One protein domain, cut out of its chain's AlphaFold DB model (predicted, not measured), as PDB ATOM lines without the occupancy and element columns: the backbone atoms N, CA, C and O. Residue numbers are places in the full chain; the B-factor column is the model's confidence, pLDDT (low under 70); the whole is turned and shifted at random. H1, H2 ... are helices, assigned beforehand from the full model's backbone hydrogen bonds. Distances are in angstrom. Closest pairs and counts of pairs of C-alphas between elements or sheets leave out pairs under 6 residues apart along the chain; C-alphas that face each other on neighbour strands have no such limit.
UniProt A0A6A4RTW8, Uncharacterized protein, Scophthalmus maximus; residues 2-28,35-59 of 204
ATOM      1  N   PHE A   2      39.335  22.552  16.826       70.81
ATOM      2  CA  PHE A   2      40.066  23.477  15.938       70.81
ATOM      3  C   PHE A   2      39.694  24.967  16.079       70.81
ATOM      4  O   PHE A   2      40.583  25.810  16.086       70.81
ATOM      5  N   ALA A   3      38.411  25.304  16.258       65.50
ATOM      6  CA  ALA A   3      37.971  26.704  16.358       65.50
ATOM      7  C   ALA A   3      38.544  27.437  17.587       65.50
ATOM      8  O   ALA A   3      38.997  28.571  17.480       65.50
ATOM      9  N   ALA A   4      38.601  26.762  18.739       67.62
ATOM     10  CA  ALA A   4      39.164  27.329  19.965       67.62
ATOM     11  C   ALA A   4      40.686  27.534  19.869       67.62
ATOM     12  O   ALA A   4      41.213  28.512  20.388       67.62
ATOM     13  N   GLN A   5      41.401  26.634  19.187       70.25
ATOM     14  CA  GLN A   5      42.839  26.789  18.946       70.25
ATOM     15  C   GLN A   5      43.129  27.943  17.982       70.25
ATOM     16  O   GLN A   5      44.053  28.712  18.226       70.25
ATOM     17  N   LEU A   6      42.307  28.111  16.943       81.06
ATOM     18  CA  LEU A   6      42.440  29.215  15.992       81.06
ATOM     19  C   LEU A   6      42.177  30.578  16.653       81.06
ATOM     20  O   LEU A   6      42.956  31.509  16.468       81.06
ATOM     21  N   LEU A   7      41.136  30.664  17.488       71.19
ATOM     22  CA  LEU A   7      40.850  31.845  18.306       71.19
ATOM     23  C   LEU A   7      42.013  32.185  19.241       71.19
ATOM     24  O   LEU A   7      42.427  33.338  19.308       71.19
ATOM     25  N   ARG A   8      42.595  31.188  19.920       73.75
ATOM     26  CA  ARG A   8      43.754  31.405  20.801       73.75
ATOM     27  C   ARG A   8      44.959  31.978  20.058       73.75
ATOM     28  O   ARG A   8      45.570  32.913  20.562       73.75
ATOM     29  N   VAL A   9      45.284  31.442  18.881       80.81
ATOM     30  CA  VAL A   9      46.414  31.930  18.071       80.81
ATOM     31  C   VAL A   9      46.156  33.358  17.584       80.81
ATOM     32  O   VAL A   9      47.017  34.213  17.754       80.81
ATOM     33  N   SER A  10      44.949  33.643  17.085       78.19
ATOM     34  CA  SER A  10      44.552  34.982  16.616       78.19
ATOM     35  C   SER A  10      44.590  36.040  17.729       78.19
ATOM     36  O   SER A  10      45.074  37.158  17.542       78.19
ATOM     37  N   VAL A  11      44.103  35.696  18.923       81.62
ATOM     38  CA  VAL A  11      44.145  36.597  20.083       81.62
ATOM     39  C   VAL A  11      45.589  36.827  20.538       81.62
ATOM     40  O   VAL A  11      45.975  37.967  20.779       81.62
ATOM     41  N   HIS A  12      46.405  35.774  20.598       76.25
ATOM     42  CA  HIS A  12      47.813  35.870  20.985       76.25
ATOM     43  C   HIS A  12      48.632  36.743  20.024       76.25
ATOM     44  O   HIS A  12      49.420  37.577  20.468       76.25
ATOM     45  N   GLU A  13      48.434  36.582  18.717       82.88
ATOM     46  CA  GLU A  13      49.121  37.364  17.687       82.88
ATOM     47  C   GLU A  13      48.798  38.858  17.807       82.88
ATOM     48  O   GLU A  13      49.705  39.689  17.834       82.88
ATOM     49  N   ARG A  14      47.518  39.211  17.989       81.06
ATOM     50  CA  ARG A  14      47.096  40.613  18.152       81.06
ATOM     51  C   ARG A  14      47.617  41.248  19.440       81.06
ATOM     52  O   ARG A  14      47.992  42.417  19.427       81.06
ATOM     53  N   ILE A  15      47.649  40.492  20.538       79.38
ATOM     54  CA  ILE A  15      48.211  40.961  21.813       79.38
ATOM     55  C   ILE A  15      49.724  41.168  21.686       79.38
ATOM     56  O   ILE A  15      50.240  42.167  22.178       79.38
ATOM     57  N   SER A  16      50.418  40.262  20.996       79.00
ATOM     58  CA  SER A  16      51.866  40.353  20.780       79.00
ATOM     59  C   SER A  16      52.227  41.561  19.914       79.00
ATOM     60  O   SER A  16      53.073  42.355  20.308       79.00
ATOM     61  N   ALA A  17      51.514  41.776  18.804       81.88
ATOM     62  CA  ALA A  17      51.709  42.947  17.948       81.88
ATOM     63  C   ALA A  17      51.455  44.266  18.702       81.88
ATOM     64  O   ALA A  17      52.232  45.210  18.599       81.88
ATOM     65  N   ALA A  18      50.410  44.320  19.535       76.19
ATOM     66  CA  ALA A  18      50.135  45.491  20.366       76.19
ATOM     67  C   ALA A  18      51.214  45.730  21.441       76.19
ATOM     68  O   ALA A  18      51.483  46.876  21.804       76.19
ATOM     69  N   ALA A  19      51.838  44.667  21.958       72.81
ATOM     70  CA  ALA A  19      52.956  44.772  22.890       72.81
ATOM     71  C   ALA A  19      54.230  45.286  22.199       72.81
ATOM     72  O   ALA A  19      54.949  46.098  22.775       72.81
ATOM     73  N   GLU A  20      54.490  44.868  20.961       75.12
ATOM     74  CA  GLU A  20      55.604  45.380  20.156       75.12
ATOM     75  C   GLU A  20      55.423  46.870  19.830       75.12
ATOM     76  O   GLU A  20      56.347  47.657  20.040       75.12
ATOM     77  N   ASP A  21      54.215  47.292  19.449       76.56
ATOM     78  CA  ASP A  21      53.881  48.707  19.241       76.56
ATOM     79  C   ASP A  21      54.057  49.537  20.524       76.56
ATOM     80  O   ASP A  21      54.516  50.680  20.480       76.56
ATOM     81  N   PHE A  22      53.720  48.964  21.684       66.25
ATOM     82  CA  PHE A  22      53.931  49.588  22.992       66.25
ATOM     83  C   PHE A  22      55.423  49.780  23.299       66.25
ATOM     84  O   PHE A  22      55.801  50.834  23.809       66.25
ATOM     85  N   LEU A  23      56.264  48.788  22.991       66.62
ATOM     86  CA  LEU A  23      57.713  48.845  23.208       66.62
ATOM     87  C   LEU A  23      58.389  49.852  22.272       66.62
ATOM     88  O   LEU A  23      59.186  50.665  22.732       66.62
ATOM     89  N   LEU A  24      58.012  49.849  20.991       69.44
ATOM     90  CA  LEU A  24      58.494  50.816  20.001       69.44
ATOM     91  C   LEU A  24      58.082  52.236  20.362       69.44
ATOM     92  O   LEU A  24      58.890  53.159  20.272       69.44
ATOM     93  N   GLN A  25      56.840  52.411  20.827       61.44
ATOM     94  CA  GLN A  25      56.438  53.688  21.375       61.44
ATOM     95  C   GLN A  25      57.312  53.994  22.579       61.44
ATOM     96  O   GLN A  25      58.019  54.976  22.488       61.44
ATOM     97  N   ALA A  26      57.395  53.184  23.638       59.25
ATOM     98  CA  ALA A  26      58.159  53.474  24.864       59.25
ATOM     99  C   ALA A  26      59.580  54.067  24.655       59.25
ATOM    100  O   ALA A  26      59.981  54.919  25.447       59.25
ATOM    101  N   GLU A  27      60.278  53.736  23.566       62.75
ATOM    102  CA  GLU A  27      61.591  54.295  23.204       62.75
ATOM    103  C   GLU A  27      61.573  55.762  22.684       62.75
ATOM    104  O   GLU A  27      62.540  56.494  22.894       62.75
ATOM    105  N   GLU A  28      60.476  56.264  22.097       63.22
ATOM    106  CA  GLU A  28      60.355  57.628  21.522       63.22
ATOM    107  C   GLU A  28      59.662  58.657  22.454       63.22
ATOM    108  O   GLU A  28      58.584  59.169  22.166       63.22
ATOM    109  N   VAL A  35      50.781  57.035  28.344       65.31
ATOM    110  CA  VAL A  35      50.034  56.085  29.179       65.31
ATOM    111  C   VAL A  35      48.521  56.162  28.906       65.31
ATOM    112  O   VAL A  35      47.907  55.107  28.731       65.31
ATOM    113  N   PRO A  36      47.898  57.352  28.777       75.12
ATOM    114  CA  PRO A  36      46.503  57.460  28.347       75.12
ATOM    115  C   PRO A  36      46.240  56.913  26.937       75.12
ATOM    116  O   PRO A  36      45.248  56.210  26.743       75.12
ATOM    117  N   ALA A  37      47.119  57.190  25.967       78.75
ATOM    118  CA  ALA A  37      46.966  56.718  24.589       78.75
ATOM    119  C   ALA A  37      47.063  55.187  24.487       78.75
ATOM    120  O   ALA A  37      46.221  54.545  23.864       78.75
ATOM    121  N   LEU A  38      48.030  54.586  25.180       74.50
ATOM    122  CA  LEU A  38      48.221  53.137  25.229       74.50
ATOM    123  C   LEU A  38      47.068  52.449  25.966       74.50
ATOM    124  O   LEU A  38      46.609  51.386  25.552       74.50
ATOM    125  N   ARG A  39      46.524  53.087  27.011       75.94
ATOM    126  CA  ARG A  39      45.311  52.611  27.687       75.94
ATOM    127  C   ARG A  39      44.105  52.600  26.748       75.94
ATOM    128  O   ARG A  39      43.340  51.638  26.776       75.94
ATOM    129  N   ALA A  40      43.935  53.634  25.927       81.81
ATOM    130  CA  ALA A  40      42.857  53.694  24.945       81.81
ATOM    131  C   ALA A  40      43.003  52.593  23.883       81.81
ATOM    132  O   ALA A  40      42.047  51.867  23.627       81.81
ATOM    133  N   LEU A  41      44.214  52.406  23.353       83.69
ATOM    134  CA  LEU A  41      44.511  51.411  22.320       83.69
ATOM    135  C   LEU A  41      44.294  49.978  22.835       83.69
ATOM    136  O   LEU A  41      43.630  49.172  22.187       83.69
ATOM    137  N   LEU A  42      44.758  49.679  24.051       82.25
ATOM    138  CA  LEU A  42      44.498  48.394  24.702       82.25
ATOM    139  C   LEU A  42      42.997  48.162  24.928       82.25
ATOM    140  O   LEU A  42      42.498  47.067  24.683       82.25
ATOM    141  N   THR A  43      42.270  49.191  25.370       80.75
ATOM    142  CA  THR A  43      40.821  49.101  25.614       80.75
ATOM    143  C   THR A  43      40.064  48.822  24.317       80.75
ATOM    144  O   THR A  43      39.231  47.920  24.286       80.75
ATOM    145  N   GLU A  44      40.390  49.529  23.233       90.81
ATOM    146  CA  GLU A  44      39.813  49.305  21.902       90.81
ATOM    147  C   GLU A  44      40.035  47.858  21.441       90.81
ATOM    148  O   GLU A  44      39.092  47.171  21.049       90.81
ATOM    149  N   ARG A  45      41.275  47.363  21.544       85.00
ATOM    150  CA  ARG A  45      41.639  46.017  21.082       85.00
ATOM    151  C   ARG A  45      40.970  44.915  21.899       85.00
ATOM    152  O   ARG A  45      40.518  43.928  21.323       85.00
ATOM    153  N   LEU A  46      40.872  45.084  23.219       81.38
ATOM    154  CA  LEU A  46      40.166  44.144  24.093       81.38
ATOM    155  C   LEU A  46      38.656  44.150  23.840       81.38
ATOM    156  O   LEU A  46      38.035  43.091  23.861       81.38
ATOM    157  N   THR A  47      38.080  45.319  23.559       85.69
ATOM    158  CA  THR A  47      36.650  45.456  23.252       85.69
ATOM    159  C   THR A  47      36.315  44.762  21.934       85.69
ATOM    160  O   THR A  47      35.431  43.913  21.904       85.69
ATOM    161  N   ALA A  48      37.095  45.012  20.879       84.31
ATOM    162  CA  ALA A  48      36.909  44.358  19.584       84.31
ATOM    163  C   ALA A  48      37.072  42.826  19.668       84.31
ATOM    164  O   ALA A  48      36.340  42.078  19.024       84.31
ATOM    165  N   ALA A  49      38.012  42.339  20.486       77.50
ATOM    166  CA  ALA A  49      38.170  40.904  20.716       77.50
ATOM    167  C   ALA A  49      36.977  40.299  21.477       77.50
ATOM    168  O   ALA A  49      36.588  39.166  21.199       77.50
ATOM    169  N   ALA A  50      36.383  41.035  22.420       75.38
ATOM    170  CA  ALA A  50      35.193  40.592  23.142       75.38
ATOM    171  C   ALA A  50      33.961  40.504  22.227       75.38
ATOM    172  O   ALA A  50      33.213  39.533  22.314       75.38
ATOM    173  N   GLU A  51      33.780  41.467  21.322       84.62
ATOM    174  CA  GLU A  51      32.698  41.456  20.326       84.62
ATOM    175  C   GLU A  51      32.814  40.252  19.379       84.62
ATOM    176  O   GLU A  51      31.850  39.513  19.196       84.62
ATOM    177  N   GLU A  52      34.017  39.963  18.877       75.19
ATOM    178  CA  GLU A  52      34.269  38.801  18.011       75.19
ATOM    179  C   GLU A  52      33.950  37.466  18.713       75.19
ATOM    180  O   GLU A  52      33.414  36.539  18.102       75.19
ATOM    181  N   ILE A  53      34.240  37.362  20.016       77.75
ATOM    182  CA  ILE A  53      33.893  36.183  20.818       77.75
ATOM    183  C   ILE A  53      32.372  36.036  20.926       77.75
ATOM    184  O   ILE A  53      31.859  34.933  20.736       77.75
ATOM    185  N   VAL A  54      31.648  37.128  21.187       77.38
ATOM    186  CA  VAL A  54      30.179  37.125  21.268       77.38
ATOM    187  C   VAL A  54      29.555  36.720  19.931       77.38
ATOM    188  O   VAL A  54      28.651  35.881  19.917       77.38
ATOM    189  N   ASP A  55      30.072  37.229  18.813       72.88
ATOM    190  CA  ASP A  55      29.581  36.912  17.468       72.88
ATOM    191  C   ASP A  55      29.784  35.434  17.111       72.88
ATOM    192  O   ASP A  55      28.862  34.755  16.646       72.88
ATOM    193  N   VAL A  56      30.973  34.884  17.386       68.88
ATOM    194  CA  VAL A  56      31.257  33.455  17.172       68.88
ATOM    195  C   VAL A  56      30.364  32.576  18.056       68.88
ATOM    196  O   VAL A  56      29.921  31.505  17.629       68.88
ATOM    197  N   GLN A  57      30.058  33.028  19.273       69.38
ATOM    198  CA  GLN A  57      29.228  32.289  20.216       69.38
ATOM    199  C   GLN A  57      27.742  32.319  19.818       69.38
ATOM    200  O   GLN A  57      27.096  31.270  19.842       69.38
ATOM    201  N   GLN A  58      27.215  33.445  19.327       65.00
ATOM    202  CA  GLN A  58      25.855  33.520  18.768       65.00
ATOM    203  C   GLN A  58      25.683  32.665  17.506       65.00
ATOM    204  O   GLN A  58      24.691  31.947  17.378       65.00
ATOM    205  N   LEU A  59      26.664  32.670  16.596       57.78
ATOM    206  CA  LEU A  59      26.631  31.835  15.390       57.78
ATOM    207  C   LEU A  59      26.639  30.332  15.710       57.78
ATOM    208  O   LEU A  59      26.115  29.531  14.931       57.78
TER     209      LEU A  59
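This is residues 2 to 28 and 35 to 59 of the 204 residues of an uncharacterized protein of Scophthalmus maximus (UniProt A0A6A4RTW8). What does the model look like? Two long, straight helices, H1 and then H2, lie side by side and run opposite ways as a thin rod, with few contacts between them. What are the figures? The printed part has 52 residues, two named helices and no named strand, class all helix. It is loose, with a radius of gyration of the C-alphas of 13.1 A, and spans 42 by 20 by 7 A.

Where is the longest helix? H1, residues 2 to 27, runs 38.3 A from C-alpha 2 at (40.066, 23.477, 15.938). Where is the other? H2, residues 35 to 59, runs 36.4 A to C-alpha 59 at (26.631, 31.835, 15.390).

How do H1 and H2 meet? They only just touch, with 3 pairs of C-alphas within 8 A, through residues 11 to 22 of H1 and 38 to 49 of H2 alone. The closest C-alphas, of Phe 22 and Leu 38, are 7.1 A apart. How are they turned? They run opposite ways at a shallow tilt of 10 degrees. What of their backbones? In H1 and H2 every O i to N i+4 pair is within hydrogen-bond range.

How far does it reach? The two C-alphas farthest apart, of Glu 28 and Leu 59, are 42.9 A apart. Where is the cut? Residues 29 to 34 are not printed, and C-alphas 28 and 35 are 12.9 A apart across it. Where is confidence low? The pLDDT is under 70 at residues 3 to 4, 22 to 28, 35 and 56 to 59.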